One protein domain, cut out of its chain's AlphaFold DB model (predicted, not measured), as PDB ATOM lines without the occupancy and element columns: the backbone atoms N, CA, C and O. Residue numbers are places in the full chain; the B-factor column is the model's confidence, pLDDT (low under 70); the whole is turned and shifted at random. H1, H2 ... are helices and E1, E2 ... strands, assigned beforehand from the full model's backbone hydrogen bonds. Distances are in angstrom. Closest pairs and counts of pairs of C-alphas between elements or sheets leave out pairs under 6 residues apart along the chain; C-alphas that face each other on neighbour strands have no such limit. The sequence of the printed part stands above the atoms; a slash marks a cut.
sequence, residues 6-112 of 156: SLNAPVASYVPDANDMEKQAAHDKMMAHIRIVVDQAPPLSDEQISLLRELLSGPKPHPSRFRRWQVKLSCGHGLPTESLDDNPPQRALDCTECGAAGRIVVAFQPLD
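AT A GLANCE: This is residues 6 to 112 of the 156 residues of an uncharacterized protein of Phytohabitans flavus (UniProt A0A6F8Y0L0). Picture a small, strongly twisted sheet of three strands at one end of the domain, with a wide open loop of chain swinging out from it and coming back: the long helix H1 starts near the sheet and runs away from it, the chain turns at the far end, and the short helix H2 and the stretch after it lead back to E1. The middle of this loop is empty, and residues 32 to 60, which hold the last part of H1 and H2 whole, stick out from the body. The printed part has 107 residues, with two named helices and three named strands in the order H1 H2 E1 E2 E3; the sheet runs E2 E1 E3, antiparallel throughout, and the class is mixed, helices and strands. The whole is loose, with a radius of gyration of the C-alphas of 17.1 A, and the C-alphas span 50 by 36 by 21 A.

HOW THE PARTS SIT: Begin with the sheet, where the inner strand E1, residues 67 to 73, has E2, residues 78 to 83, and E3, residues 105 to 111, as its neighbours; E2 and E3 are the edge strands. E1 and E2 form a hairpin and are antiparallel, at 143 degrees between their directions. Look there for N 69 and O 81, 2.8 A apart, and N 81 and O 69, also 2.8 A, both within hydrogen-bond range. E1 and E3 are antiparallel at 149 degrees; find N 70 and O 109 at 2.8 A and N 109 and O 70 at 2.9 A, within hydrogen-bond range, and C-alphas 71 and 108, which face each other at 4.2 A. E2 and E3 are only just apart, with their closest C-alphas at 8.2 A. The sheet is strongly twisted, its C-alphas lying up to 6.1 A off the best plane through them. Walk outward to H1, residues 18 to 40, which only grazes the sheet, with its residues 19 to 24; the closest C-alphas of H1 and E3 are those of Asp 20 and Val 106, at 6.6 A. Farther out, H2, residues 46 to 56, is not on the sheet; it is apart from E2, from E3 and from H1. In H1 and H2 every O i to N i+4 pair is within hydrogen-bond range.

IN THESE COORDINATES: Find C-alpha 67 at (162.389, 199.979, 257.930), where E1 begins; from there it runs 18.2 A to C-alpha 73. E2, from Gly 78 to Ser 83, measures 15.7 A. E3, from Val 105 to Leu 111, measures 15.4 A and ends at C-alpha 111, at (161.704, 204.108, 264.250). Then look for C-alpha 18 at (141.396, 191.933, 277.036), from which H1 runs 33.4 A to C-alpha 40 at (151.166, 163.837, 261.837). H2, from Asp 46 to Leu 56, measures 15.2 A.

THE WHOLE: The two C-alphas farthest apart are those of Ala 9 and Asp 46, at 50.4 A. Set aside residues 32 to 60, which stand free, and the body of 78 residues spans 36 by 28 by 21 A, with a radius of gyration of 12.6 A. The printed part has no cut. The link from E2 to E3, residues 84 to 104, is long; those from H1 to H2 and from E1 to E2 are tight, and that from H2 to E1 is short. Residues 6 to 17, before H1, also hold no named element. The mean pLDDT of the printed part is 89.5; in this model residues 6 to 9 and residue 112 are under 70.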
ATOM      1  N   SER A   6     147.957 201.836 264.850       61.72
ATOM      2  CA  SER A   6     148.999 202.860 264.742       61.72
ATOM      3  C   SER A   6     148.719 203.940 265.785       61.72
ATOM      4  O   SER A   6     147.694 204.623 265.718       61.72
ATOM      5  N   LEU A   7     149.596 204.079 266.780       60.72
ATOM      6  CA  LEU A   7     149.381 204.998 267.897       60.72
ATOM      7  C   LEU A   7     150.008 206.370 267.623       60.72
ATOM      8  O   LEU A   7     151.170 206.478 267.245       60.72
ATOM      9  N   ASN A   8     149.259 207.435 267.932       52.78
ATOM     10  CA  ASN A   8     149.788 208.804 268.048       52.78
ATOM     11  C   ASN A   8     150.564 209.035 269.370       52.78
ATOM     12  O   ASN A   8     151.114 210.112 269.584       52.78
ATOM     13  N   ALA A   9     150.586 208.040 270.266       62.25
ATOM     14  CA  ALA A   9     151.306 208.037 271.540       62.25
ATOM     15  C   ALA A   9     152.464 207.018 271.511       62.25
ATOM     16  O   ALA A   9     152.397 206.056 270.742       62.25
ATOM     17  N   PRO A  10     153.510 207.172 272.351       75.25
ATOM     18  CA  PRO A  10     154.650 206.261 272.345       75.25
ATOM     19  C   PRO A  10     154.212 204.821 272.619       75.25
ATOM     20  O   PRO A  10     153.552 204.552 273.627       75.25
ATOM     21  N   VAL A  11     154.652 203.875 271.790       83.12
ATOM     22  CA  VAL A  11     154.341 202.433 271.923       83.12
ATOM     23  C   VAL A  11     154.702 201.873 273.294       83.12
ATOM     24  O   VAL A  11     154.046 200.961 273.792       83.12
ATOM     25  N   ALA A  12     155.723 202.443 273.936       78.94
ATOM     26  CA  ALA A  12     156.120 202.082 275.292       78.94
ATOM     27  C   ALA A  12     154.964 202.201 276.303       78.94
ATOM     28  O   ALA A  12     154.880 201.383 277.218       78.94
ATOM     29  N   SER A  13     154.067 203.173 276.104       82.06
ATOM     30  CA  SER A  13     152.926 203.449 276.984       82.06
ATOM     31  C   SER A  13     151.702 202.564 276.730       82.06
ATOM     32  O   SER A  13     150.789 202.557 277.551       82.06
ATOM     33  N   TYR A  14     151.676 201.804 275.630       88.44
ATOM     34  CA  TYR A  14     150.564 200.909 275.330       88.44
ATOM     35  C   TYR A  14     150.488 199.773 276.352       88.44
ATOM     36  O   TYR A  14     151.495 199.133 276.661       88.44
ATOM     37  N   VAL A  15     149.289 199.493 276.850       90.50
ATOM     38  CA  VAL A  15     149.033 198.373 277.757       90.50
ATOM     39  C   VAL A  15     148.097 197.412 277.030       90.50
ATOM     40  O   VAL A  15     146.990 197.835 276.706       90.50
ATOM     41  N   PRO A  16     148.522 196.161 276.761       91.81
ATOM     42  CA  PRO A  16     147.659 195.173 276.126       91.81
ATOM     43  C   PRO A  16     146.360 194.991 276.907       91.81
ATOM     44  O   PRO A  16     146.376 194.900 278.140       91.81
ATOM     45  N   ASP A  17     145.249 194.922 276.184       92.94
ATOM     46  CA  ASP A  17     143.918 194.812 276.771       92.94
ATOM     47  C   ASP A  17     143.334 193.390 276.658       92.94
ATOM     48  O   ASP A  17     143.983 192.437 276.218       92.94
ATOM     49  N   ALA A  18     142.080 193.223 277.089       93.75
ATOM     50  CA  ALA A  18     141.396 191.933 277.036       93.75
ATOM     51  C   ALA A  18     141.208 191.403 275.601       93.75
ATOM     52  O   ALA A  18     141.291 190.194 275.384       93.75
ATOM     53  N   ASN A  19     140.991 192.289 274.627       93.75
ATOM     54  CA  ASN A  19     140.826 191.927 273.222       93.75
ATOM     55  C   ASN A  19     142.158 191.441 272.630       93.75
ATOM     56  O   ASN A  19     142.194 190.455 271.896       93.75
ATOM     57  N   ASP A  20     143.277 192.059 273.001       93.31
ATOM     58  CA  ASP A  20     144.600 191.557 272.630       93.31
ATOM     59  C   ASP A  20     144.896 190.183 273.225       93.31
ATOM     60  O   ASP A  20     145.489 189.331 272.556       93.31
ATOM     61  N   MET A  21     144.468 189.940 274.467       94.69
ATOM     62  CA  MET A  21     144.649 188.633 275.104       94.69
ATOM     63  C   MET A  21     143.784 187.566 274.441       94.69
ATOM     64  O   MET A  21     144.246 186.442 274.244       94.69
ATOM     65  N   GLU A  22     142.567 187.917 274.028       95.69
ATOM     66  CA  GLU A  22     141.705 187.031 273.250       95.69
ATOM     67  C   GLU A  22     142.343 186.670 271.899       95.69
ATOM     68  O   GLU A  22     142.416 185.490 271.539       95.69
ATOM     69  N   LYS A  23     142.900 187.654 271.181       93.19
ATOM     70  CA  LYS A  23     143.638 187.417 269.929       93.19
ATOM     71  C   LYS A  23     144.860 186.529 270.149       93.19
ATOM     72  O   LYS A  23     145.101 185.620 269.353       93.19
ATOM     73  N   GLN A  24     145.621 186.761 271.220       95.81
ATOM     74  CA  GLN A  24     146.766 185.915 271.551       95.81
ATOM     75  C   GLN A  24     146.319 184.479 271.850       95.81
ATOM     76  O   GLN A  24     146.924 183.543 271.336       95.81
ATOM     77  N   ALA A  25     145.242 184.287 272.613       95.94
ATOM     78  CA  ALA A  25     144.706 182.960 272.906       95.94
ATOM     79  C   ALA A  25     144.227 182.236 271.634       95.94
ATOM     80  O   ALA A  25     144.449 181.033 271.475       95.94
ATOM     81  N   ALA A  26     143.611 182.962 270.696       96.00
ATOM     82  CA  ALA A  26     143.221 182.422 269.397       96.00
ATOM     83  C   ALA A  26     144.442 182.000 268.560       96.00
ATOM     84  O   ALA A  26     144.439 180.907 267.984       96.00
ATOM     85  N   HIS A  27     145.494 182.822 268.532       95.25
ATOM     86  CA  HIS A  27     146.767 182.486 267.894       95.25
ATOM     87  C   HIS A  27     147.401 181.237 268.526       95.25
ATOM     88  O   HIS A  27     147.781 180.311 267.810       95.25
ATOM     89  N   ASP A  28     147.444 181.154 269.857       96.44
ATOM     90  CA  ASP A  28     148.020 180.014 270.576       96.44
ATOM     91  C   ASP A  28     147.247 178.718 270.285       96.44
ATOM     92  O   ASP A  28     147.849 177.673 270.022       96.44
ATOM     93  N   LYS A  29     145.911 178.786 270.229       97.00
ATOM     94  CA  LYS A  29     145.060 177.654 269.837       97.00
ATOM     95  C   LYS A  29     145.320 177.214 268.395       97.00
ATOM     96  O   LYS A  29     145.379 176.013 268.124       97.00
ATOM     97  N   MET A  30     145.482 178.167 267.477       96.12
ATOM     98  CA  MET A  30     145.808 177.883 266.079       96.12
ATOM     99  C   MET A  30     147.175 177.206 265.959       96.12
ATOM    100  O   MET A  30     147.282 176.168 265.312       96.12
ATOM    101  N   MET A  31     148.201 177.734 266.627       95.69
ATOM    102  CA  MET A  31     149.550 177.166 266.601       95.69
ATOM    103  C   MET A  31     149.609 175.775 267.236       95.69
ATOM    104  O   MET A  31     150.284 174.891 266.710       95.69
ATOM    105  N   ALA A  32     148.857 175.542 268.317       95.88
ATOM    106  CA  ALA A  32     148.719 174.213 268.905       95.88
ATOM    107  C   ALA A  32     148.107 173.214 267.909       95.88
ATOM    108  O   ALA A  32     148.588 172.088 267.791       95.88
ATOM    109  N   HIS A  33     147.089 173.633 267.152       96.31
ATOM    110  CA  HIS A  33     146.498 172.798 266.110       96.31
ATOM    111  C   HIS A  33     147.469 172.533 264.952       96.31
ATOM    112  O   HIS A  33     147.632 171.382 264.553       96.31
ATOM    113  N   ILE A  34     148.157 173.568 264.455       95.56
ATOM    114  CA  ILE A  34     149.165 173.434 263.392       95.56
ATOM    115  C   ILE A  34     150.240 172.431 263.805       95.56
ATOM    116  O   ILE A  34     150.597 171.568 263.011       95.56
ATOM    117  N   ARG A  35     150.716 172.494 265.052       95.00
ATOM    118  CA  ARG A  35     151.722 171.559 265.559       95.00
ATOM    119  C   ARG A  35     151.250 170.108 265.492       95.00
ATOM    120  O   ARG A  35     151.984 169.269 264.993       95.00
ATOM    121  N   ILE A  36     150.012 169.833 265.908       95.06
ATOM    122  CA  ILE A  36     149.424 168.486 265.815       95.06
ATOM    123  C   ILE A  36     149.383 168.007 264.358       95.06
ATOM    124  O   ILE A  36     149.725 166.863 264.079       95.06
ATOM    125  N   VAL A  37     148.973 168.877 263.432       95.88
ATOM    126  CA  VAL A  37     148.889 168.537 262.004       95.88
ATOM    127  C   VAL A  37     150.275 168.270 261.414       95.88
ATOM    128  O   VAL A  37     150.446 167.298 260.685       95.88
ATOM    129  N   VAL A  38     151.265 169.102 261.742       94.31
ATOM    130  CA  VAL A  38     152.648 168.950 261.269       94.31
ATOM    131  C   VAL A  38     153.286 167.680 261.830       94.31
ATOM    132  O   VAL A  38     153.915 166.950 261.071       94.31
ATOM    133  N   ASP A  39     153.072 167.368 263.110       93.94
ATOM    134  CA  ASP A  39     153.603 166.155 263.747       93.94
ATOM    135  C   ASP A  39     153.011 164.865 263.142       93.94
ATOM    136  O   ASP A  39     153.620 163.799 263.222       93.94
ATOM    137  N   GLN A  40     151.827 164.950 262.528       94.69
ATOM    138  CA  GLN A  40     151.166 163.837 261.837       94.69
ATOM    139  C   GLN A  40     151.474 163.781 260.335       94.69
ATOM    140  O   GLN A  40     151.104 162.807 259.672       94.69
ATOM    141  N   ALA A  41     152.108 164.811 259.774       92.38
ATOM    142  CA  ALA A  41     152.376 164.878 258.347       92.38
ATOM    143  C   ALA A  41     153.499 163.900 257.952       92.38
ATOM    144  O   ALA A  41     154.481 163.752 258.683       92.38
ATOM    145  N   PRO A  42     153.396 163.237 256.784       93.38
ATOM    146  CA  PRO A  42     154.512 162.465 256.260       93.38
ATOM    147  C   PRO A  42     155.712 163.391 255.992       93.38
ATOM    148  O   PRO A  42     155.520 164.566 255.661       93.38
ATOM    149  N   PRO A  43     156.952 162.881 256.105       93.00
ATOM    150  CA  PRO A  43     158.132 163.667 255.776       93.00
ATOM    151  C   PRO A  43     158.096 164.096 254.305       93.00
ATOM    152  O   PRO A  43     157.608 163.364 253.441       93.00
ATOM    153  N   LEU A  44     158.631 165.285 254.029       93.31
ATOM    154  CA  LEU A  44     158.771 165.789 252.663       93.31
ATOM    155  C   LEU A  44     159.749 164.910 251.871       93.31
ATOM    156  O   LEU A  44     160.754 164.459 252.423       93.31
ATOM    157  N   SER A  45     159.474 164.699 250.582       95.69
ATOM    158  CA  SER A  45     160.407 164.010 249.684       95.69
ATOM    159  C   SER A  45     161.623 164.882 249.362       95.69
ATOM    160  O   SER A  45     161.579 166.111 249.478       95.69
ATOM    161  N   ASP A  46     162.705 164.260 248.898       96.69
ATOM    162  CA  ASP A  46     163.926 164.976 248.515       96.69
ATOM    163  C   ASP A  46     163.686 165.967 247.362       96.69
ATOM    164  O   ASP A  46     164.250 167.068 247.357       96.69
ATOM    165  N   GLU A  47     162.799 165.637 246.416       96.19
ATOM    166  CA  GLU A  47     162.380 166.558 245.354       96.19
ATOM    167  C   GLU A  47     161.629 167.766 245.923       96.19
ATOM    168  O   GLU A  47     161.893 168.901 245.524       96.19
ATOM    169  N   GLN A  48     160.731 167.549 246.890       95.31
ATOM    170  CA  GLN A  48     159.995 168.633 247.549       95.31
ATOM    171  C   GLN A  48     160.933 169.552 248.337       95.31
ATOM    172  O   GLN A  48     160.803 170.774 248.269       95.31
ATOM    173  N   ILE A  49     161.909 168.981 249.048       95.50
ATOM    174  CA  ILE A  49     162.930 169.741 249.781       95.50
ATOM    175  C   ILE A  49     163.791 170.561 248.812       95.50
ATOM    176  O   ILE A  49     164.101 171.721 249.091       95.50
ATOM    177  N   SER A  50     164.161 169.982 247.669       94.94
ATOM    178  CA  SER A  50     164.959 170.663 246.645       94.94
ATOM    179  C   SER A  50     164.197 171.831 246.022       94.94
ATOM    180  O   SER A  50     164.722 172.944 245.981       94.94
ATOM    181  N   LEU A  51     162.929 171.624 245.657       95.06
ATOM    182  CA  LEU A  51     162.057 172.685 245.152       95.06
ATOM    183  C   LEU A  51     161.879 173.814 246.178       95.06
ATOM    184  O   LEU A  51     161.998 174.990 245.839       95.06
ATOM    185  N   LEU A  52     161.637 173.479 247.451       94.56
ATOM    186  CA  LEU A  52     161.536 174.475 248.522       94.56
ATOM    187  C   LEU A  52     162.827 175.279 248.669       94.56
ATOM    188  O   LEU A  52     162.777 176.495 248.844       94.56
ATOM    189  N   ARG A  53     163.987 174.624 248.575       94.88
ATOM    190  CA  ARG A  53     165.277 175.310 248.632       94.88
ATOM    191  C   ARG A  53     165.423 176.296 247.484       94.88
ATOM    192  O   ARG A  53     165.828 177.425 247.738       94.88
ATOM    193  N   GLU A  54     165.084 175.906 246.260       93.38
ATOM    194  CA  GLU A  54     165.134 176.801 245.098       93.38
ATOM    195  C   GLU A  54     164.209 178.010 245.277       93.38
ATOM    196  O   GLU A  54     164.648 179.147 245.102       93.38
ATOM    197  N   LEU A  55     162.972 177.784 245.733       91.19
ATOM    198  CA  LEU A  55     162.001 178.849 246.000       91.19
ATOM    199  C   LEU A  55     162.473 179.819 247.095       91.19
ATOM    200  O   LEU A  55     162.267 181.027 246.984       91.19
ATOM    201  N   LEU A  56     163.124 179.310 248.144       91.12
ATOM    202  CA  LEU A  56     163.622 180.114 249.265       91.12
ATOM    203  C   LEU A  56     164.989 180.767 248.993       91.12
ATOM    204  O   LEU A  56     165.384 181.672 249.728       91.12
ATOM    205  N   SER A  57     165.710 180.349 247.947       88.12
ATOM    206  CA  SER A  57     167.052 180.856 247.599       88.12
ATOM    207  C   SER A  57     167.038 182.170 246.809       88.12
ATOM    208  O   SER A  57     168.056 182.562 246.237       88.12
ATOM    209  N   GLY A  58     165.901 182.868 246.770       80.62
ATOM    210  CA  GLY A  58     165.773 184.162 246.109       80.62
ATOM    211  C   GLY A  58     166.758 185.221 246.636       80.62
ATOM    212  O   GLY A  58     167.284 185.112 247.750       80.62
ATOM    213  N   PRO A  59     167.023 186.277 245.845       80.62
ATOM    214  CA  PRO A  59     167.945 187.334 246.232       80.62
ATOM    215  C   PRO A  59     167.495 187.995 247.537       80.62
ATOM    216  O   PRO A  59     166.370 188.485 247.653       80.62
ATOM    217  N   LYS A  60     168.401 188.038 248.520       81.94
ATOM    218  CA  LYS A  60     168.146 188.743 249.777       81.94
ATOM    219  C   LYS A  60     168.004 190.244 249.497       81.94
ATOM    220  O   LYS A  60     168.849 190.813 248.800       81.94
ATOM    221  N   PRO A  61     166.967 190.902 250.030       81.75
ATOM    222  CA  PRO A  61     166.791 192.332 249.842       81.75
ATOM    223  C   PRO A  61     167.933 193.109 250.499       81.75
ATOM    224  O   PRO A  61     168.455 192.730 251.547       81.75
ATOM    225  N   HIS A  62     168.323 194.211 249.861       81.81
ATOM    226  CA  HIS A  62     169.393 195.068 250.355       81.81
ATOM    227  C   HIS A  62     169.021 195.681 251.724       81.81
ATOM    228  O   HIS A  62     167.879 196.124 251.874       81.81
ATOM    229  N   PRO A  63     169.956 195.799 252.691       78.38
ATOM    230  CA  PRO A  63     169.680 196.311 254.041       78.38
ATOM    231  C   PRO A  63     168.982 197.679 254.077       78.38
ATOM    232  O   PRO A  63     168.130 197.927 254.919       78.38
ATOM    233  N   SER A  64     169.281 198.560 253.118       77.94
ATOM    234  CA  SER A  64     168.644 199.887 253.020       77.94
ATOM    235  C   SER A  64     167.140 199.858 252.721       77.94
ATOM    236  O   SER A  64     166.485 200.897 252.812       77.94
ATOM    237  N   ARG A  65     166.591 198.698 252.339       80.56
ATOM    238  CA  ARG A  65     165.152 198.508 252.121       80.56
ATOM    239  C   ARG A  65     164.393 198.213 253.409       80.56
ATOM    240  O   ARG A  65     163.175 198.312 253.403       80.56
ATOM    241  N   PHE A  66     165.085 197.871 254.491       84.38
ATOM    242  CA  PHE A  66     164.435 197.600 255.763       84.38
ATOM    243  C   PHE A  66     164.093 198.905 256.484       84.38
ATOM    244  O   PHE A  66     164.906 199.827 256.595       84.38
ATOM    245  N   ARG A  67     162.865 198.972 256.988       87.25
ATOM    246  CA  ARG A  67     162.389 199.979 257.930       87.25
ATOM    247  C   ARG A  67     162.430 199.406 259.336       87.25
ATOM    248  O   ARG A  67     162.153 198.222 259.536       87.25
ATOM    249  N   ARG A  68     162.759 200.259 260.299       89.25
ATOM    250  CA  ARG A  68     162.798 199.909 261.716       89.25
ATOM    251  C   ARG A  68     161.482 200.280 262.374       89.25
ATOM    252  O   ARG A  68     160.877 201.295 262.043       89.25
ATOM    253  N   TRP A  69     161.073 199.460 263.321       90.38
ATOM    254  CA  TRP A  69     159.833 199.588 264.061       90.38
ATOM    255  C   TRP A  69     160.111 199.305 265.526       90.38
ATOM    256  O   TRP A  69     160.862 198.388 265.843       90.38
ATOM    257  N   GLN A  70     159.473 200.052 266.411       91.69
ATOM    258  CA  GLN A  70     159.322 199.665 267.802       91.69
ATOM    259  C   GLN A  70     157.937 199.042 267.927       91.69
ATOM    260  O   GLN A  70     156.941 199.698 267.624       91.69
ATOM    261  N   VAL A  71     157.870 197.783 268.347       92.69
ATOM    262  CA  VAL A  71     156.607 197.056 268.512       92.69
ATOM    263  C   VAL A  71     156.343 196.770 269.982       92.69
ATOM    264  O   VAL A  71     157.280 196.627 270.763       92.69
ATOM    265  N   LYS A  72     155.068 196.669 270.349       94.06
ATOM    266  CA  LYS A  72     154.590 196.120 271.616       94.06
ATOM    267  C   LYS A  72     154.001 194.747 271.348       94.06
ATOM    268  O   LYS A  72     153.216 194.576 270.414       94.06
ATOM    269  N   LEU A  73     154.378 193.780 272.170       95.12
ATOM    270  CA  LEU A  73     153.858 192.424 272.117       95.12
ATOM    271  C   LEU A  73     152.693 192.247 273.091       95.12
ATOM    272  O   LEU A  73     152.582 192.970 274.079       95.12
ATOM    273  N   SER A  74     151.876 191.221 272.862       95.06
ATOM    274  CA  SER A  74     150.794 190.817 273.770       95.06
ATOM    275  C   SER A  74     151.262 190.502 275.198       95.06
ATOM    276  O   SER A  74     150.506 190.668 276.145       95.06
ATOM    277  N   CYS A  75     152.524 190.114 275.409       94.06
ATOM    278  CA  CYS A  75     153.079 189.971 276.760       94.06
ATOM    279  C   CYS A  75     153.403 191.312 277.448       94.06
ATOM    280  O   CYS A  75     153.902 191.305 278.568       94.06
ATOM    281  N   GLY A  76     153.170 192.445 276.782       92.62
ATOM    282  CA  GLY A  76     153.426 193.791 277.292       92.62
ATOM    283  C   GLY A  76     154.848 194.304 277.067       92.62
ATOM    284  O   GLY A  76     155.099 195.489 277.285       92.62
ATOM    285  N   HIS A  77     155.774 193.472 276.592       94.56
ATOM    286  CA  HIS A  77     157.151 193.879 276.302       94.56
ATOM    287  C   HIS A  77     157.279 194.567 274.946       94.56
ATOM    288  O   HIS A  77     156.493 194.313 274.028       94.56
ATOM    289  N   GLY A  78     158.263 195.457 274.834       92.69
ATOM    290  CA  GLY A  78     158.495 196.241 273.631       92.69
ATOM    291  C   GLY A  78     159.869 195.950 273.048       92.69
ATOM    292  O   GLY A  78     160.856 195.997 273.769       92.69
ATOM    293  N   LEU A  79     159.961 195.705 271.743       91.75
ATOM    294  CA  LEU A  79     161.246 195.412 271.105       91.75
ATOM    295  C   LEU A  79     161.396 196.095 269.742       91.75
ATOM    296  O   LEU A  79     160.396 196.311 269.048       91.75
ATOM    297  N   PRO A  80     162.633 196.438 269.344       91.50
ATOM    298  CA  PRO A  80     162.912 196.918 268.004       91.50
ATOM    299  C   PRO A  80     162.875 195.751 267.008       91.50
ATOM    300  O   PRO A  80     163.391 194.666 267.269       91.50
ATOM    301  N   THR A  81     162.292 195.978 265.837       90.94
ATOM    302  CA  THR A  81     162.225 195.004 264.744       90.94
ATOM    303  C   THR A  81     162.373 195.694 263.393       90.94
ATOM    304  O   THR A  81     162.192 196.903 263.265       90.94
ATOM    305  N   GLU A  82     162.682 194.912 262.363       90.06
ATOM    306  CA  GLU A  82     162.821 195.386 260.989       90.06
ATOM    307  C   GLU A  82     161.789 194.718 260.068       90.06
ATOM    308  O   GLU A  82     161.434 193.547 260.245       90.06
ATOM    309  N   SER A  83     161.290 195.478 259.093       87.56
ATOM    310  CA  SER A  83     160.353 195.026 258.058       87.56
ATOM    311  C   SER A  83     160.749 195.611 256.706       87.56
ATOM    312  O   SER A  83     161.272 196.722 256.644       87.56
ATOM    313  N   LEU A  84     160.523 194.867 255.626       84.19
ATOM    314  CA  LEU A  84     160.706 195.369 254.257       84.19
ATOM    315  C   LEU A  84     159.535 196.233 253.798       84.19
ATOM    316  O   LEU A  84     159.679 197.012 252.858       84.19
ATOM    317  N   ASP A  85     158.394 196.068 254.458       80.25
ATOM    318  CA  ASP A  85     157.164 196.752 254.128       80.25
ATOM    319  C   ASP A  85     157.087 198.104 254.842       80.25
ATOM    320  O   ASP A  85     157.745 198.358 255.857       80.25
ATOM    321  N   ASP A  86     156.195 198.959 254.348       81.75
ATOM    322  CA  ASP A  86     155.791 200.193 255.030       81.75
ATOM    323  C   ASP A  86     154.963 199.925 256.299       81.75
ATOM    324  O   ASP A  86     154.554 200.864 256.974       81.75
ATOM    325  N   ASN A  87     154.770 198.650 256.650       82.69
ATOM    326  CA  ASN A  87     154.059 198.174 257.825       82.69
ATOM    327  C   ASN A  87     154.998 197.403 258.773       82.69
ATOM    328  O   ASN A  87     155.986 196.801 258.323       82.69
ATOM    329  N   PRO A  88     154.680 197.363 260.082       84.88
ATOM    330  CA  PRO A  88     155.379 196.502 261.032       84.88
ATOM    331  C   PRO A  88     155.237 195.025 260.630       84.88
ATOM    332  O   PRO A  88     154.322 194.657 259.885       84.88
ATOM    333  N   PRO A  89     156.102 194.137 261.151       85.12
ATOM    334  CA  PRO A  89     155.923 192.707 260.945       85.12
ATOM    335  C   PRO A  89     154.557 192.253 261.473       85.12
ATOM    336  O   PRO A  89     154.243 192.435 262.645       85.12
ATOM    337  N   GLN A  90     153.769 191.612 260.609       84.12
ATOM    338  CA  GLN A  90     152.465 191.039 260.978       84.12
ATOM    339  C   GLN A  90     152.560 189.616 261.544       84.12
ATOM    340  O   GLN A  90     151.561 189.028 261.953       84.12
ATOM    341  N   ARG A  91     153.765 189.042 261.560       88.56
ATOM    342  CA  ARG A  91     154.026 187.736 262.170       88.56
ATOM    343  C   ARG A  91     154.145 187.865 263.687       88.56
ATOM    344  O   ARG A  91     154.608 188.888 264.188       88.56
ATOM    345  N   ALA A  92     153.808 186.792 264.396       92.50
ATOM    346  CA  ALA A  92     154.154 186.666 265.804       92.50
ATOM    347  C   ALA A  92     155.683 186.638 265.985       92.50
ATOM    348  O   ALA A  92     156.415 186.142 265.123       92.50
ATOM    349  N   LEU A  93     156.152 187.198 267.097       94.19
ATOM    350  CA  LEU A  93     157.563 187.362 267.430       94.19
ATOM    351  C   LEU A  93     157.867 186.729 268.785       94.19
ATOM    352  O   LEU A  93     157.008 186.654 269.666       94.19
ATOM    353  N   ASP A  94     159.114 186.318 268.966       95.38
ATOM    354  CA  ASP A  94     159.588 185.823 270.250       95.38
ATOM    355  C   ASP A  94     160.027 187.000 271.121       95.38
ATOM    356  O   ASP A  94     160.753 187.897 270.683       95.38
ATOM    357  N   CYS A  95     159.562 187.015 272.366       93.56
ATOM    358  CA  CYS A  95     159.905 188.059 273.314       93.56
ATOM    359  C   CYS A  95     161.262 187.760 273.955       93.56
ATOM    360  O   CYS A  95     161.407 186.781 274.684       93.56
ATOM    361  N   THR A  96     162.242 188.635 273.739       92.75
ATOM    362  CA  THR A  96     163.583 188.518 274.331       92.75
ATOM    363  C   THR A  96     163.633 188.896 275.812       92.75
ATOM    364  O   THR A  96     164.557 188.479 276.501       92.75
ATOM    365  N   GLU A  97     162.650 189.652 276.312       92.44
ATOM    366  CA  GLU A  97     162.590 190.072 277.718       92.44
ATOM    367  C   GLU A  97     162.058 188.959 278.634       92.44
ATOM    368  O   GLU A  97     162.687 188.635 279.637       92.44
ATOM    369  N   CYS A  98     160.929 188.327 278.285       94.25
ATOM    370  CA  CYS A  98     160.345 187.246 279.095       94.25
ATOM    371  C   CYS A  98     160.562 185.830 278.542       94.25
ATOM    372  O   CYS A  98     160.125 184.863 279.163       94.25
ATOM    373  N   GLY A  99     161.194 185.683 277.374       93.44
ATOM    374  CA  GLY A  99     161.458 184.389 276.734       93.44
ATOM    375  C   GLY A  99     160.231 183.717 276.108       93.44
ATOM    376  O   GLY A  99     160.329 182.596 275.610       93.44
ATOM    377  N   ALA A 100     159.065 184.366 276.128       91.94
ATOM    378  CA  ALA A 100     157.848 183.797 275.567       91.94
ATOM    379  C   ALA A 100     157.893 183.814 274.032       91.94
ATOM    380  O   ALA A 100     157.972 184.879 273.419       91.94
ATOM    381  N   ALA A 101     157.772 182.639 273.417       93.56
ATOM    382  CA  ALA A 101     157.688 182.511 271.967       93.56
ATOM    383  C   ALA A 101     156.292 182.879 271.431       93.56
ATOM    384  O   ALA A 101     155.292 182.780 272.160       93.56
ATOM    385  N   GLY A 102     156.227 183.280 270.157       93.62
ATOM    386  CA  GLY A 102     154.979 183.416 269.395       93.62
ATOM    387  C   GLY A 102     153.997 184.473 269.915       93.62
ATOM    388  O   GLY A 102     152.786 184.248 269.903       93.62
ATOM    389  N   ARG A 103     154.490 185.621 270.385       95.94
ATOM    390  CA  ARG A 103     153.651 186.742 270.831       95.94
ATOM    391  C   ARG A 103     153.233 187.613 269.650       95.94
ATOM    392  O   ARG A 103     154.071 188.015 268.845       95.94
ATOM    393  N   ILE A 104     151.946 187.929 269.554       95.12
ATOM    394  CA  ILE A 104     151.428 188.818 268.512       95.12
ATOM    395  C   ILE A 104     151.820 190.273 268.789       95.12
ATOM    396  O   ILE A 104     151.945 190.687 269.945       95.12
ATOM    397  N   VAL A 105     151.999 191.044 267.717       93.94
ATOM    398  CA  VAL A 105     152.193 192.498 267.778       93.94
ATOM    399  C   VAL A 105     150.840 193.166 268.023       93.94
ATOM    400  O   VAL A 105     149.902 192.941 267.262       93.94
ATOM    401  N   VAL A 106     150.749 193.978 269.077       92.12
ATOM    402  CA  VAL A 106     149.507 194.661 269.496       92.12
ATOM    403  C   VAL A 106     149.562 196.176 269.280       92.12
ATOM    404  O   VAL A 106     148.538 196.801 269.041       92.12
ATOM    405  N   ALA A 107     150.764 196.758 269.267       91.69
ATOM    406  CA  ALA A 107     150.985 198.160 268.920       91.69
ATOM    407  C   ALA A 107     152.351 198.348 268.255       91.69
ATOM    408  O   ALA A 107     153.257 197.530 268.437       91.69
ATOM    409  N   PHE A 108     152.523 199.427 267.493       91.75
ATOM    410  CA  PHE A 108     153.788 199.725 266.821       91.75
ATOM    411  C   PHE A 108     153.956 201.211 266.499       91.75
ATOM    412  O   PHE A 108     152.991 201.963 266.397       91.75
ATOM    413  N   GLN A 109     155.212 201.613 266.322       89.19
ATOM    414  CA  GLN A 109     155.611 202.918 265.813       89.19
ATOM    415  C   GLN A 109     156.827 202.725 264.908       89.19
ATOM    416  O   GLN A 109     157.691 201.890 265.213       89.19
ATOM    417  N   PRO A 110     156.931 203.476 263.806       87.94
ATOM    418  CA  PRO A 110     158.158 203.506 263.033       87.94
ATOM    419  C   PRO A 110     159.285 204.080 263.898       87.94
ATOM    420  O   PRO A 110     159.088 205.015 264.674       87.94
ATOM    421  N   LEU A 111     160.472 203.501 263.772       82.81
ATOM    422  CA  LEU A 111     161.704 204.108 264.250       82.81
ATOM    423  C   LEU A 111     162.324 204.846 263.067       82.81
ATOM    424  O   LEU A 111     162.497 204.266 261.989       82.81
ATOM    425  N   ASP A 112     162.652 206.120 263.266       66.31
ATOM    426  CA  ASP A 112     163.361 206.893 262.255       66.31
ATOM    427  C   ASP A 112     164.664 206.182 261.859       66.31
ATOM    428  O   ASP A 112     165.289 205.462 262.640       66.31
TER     429      ASP A 112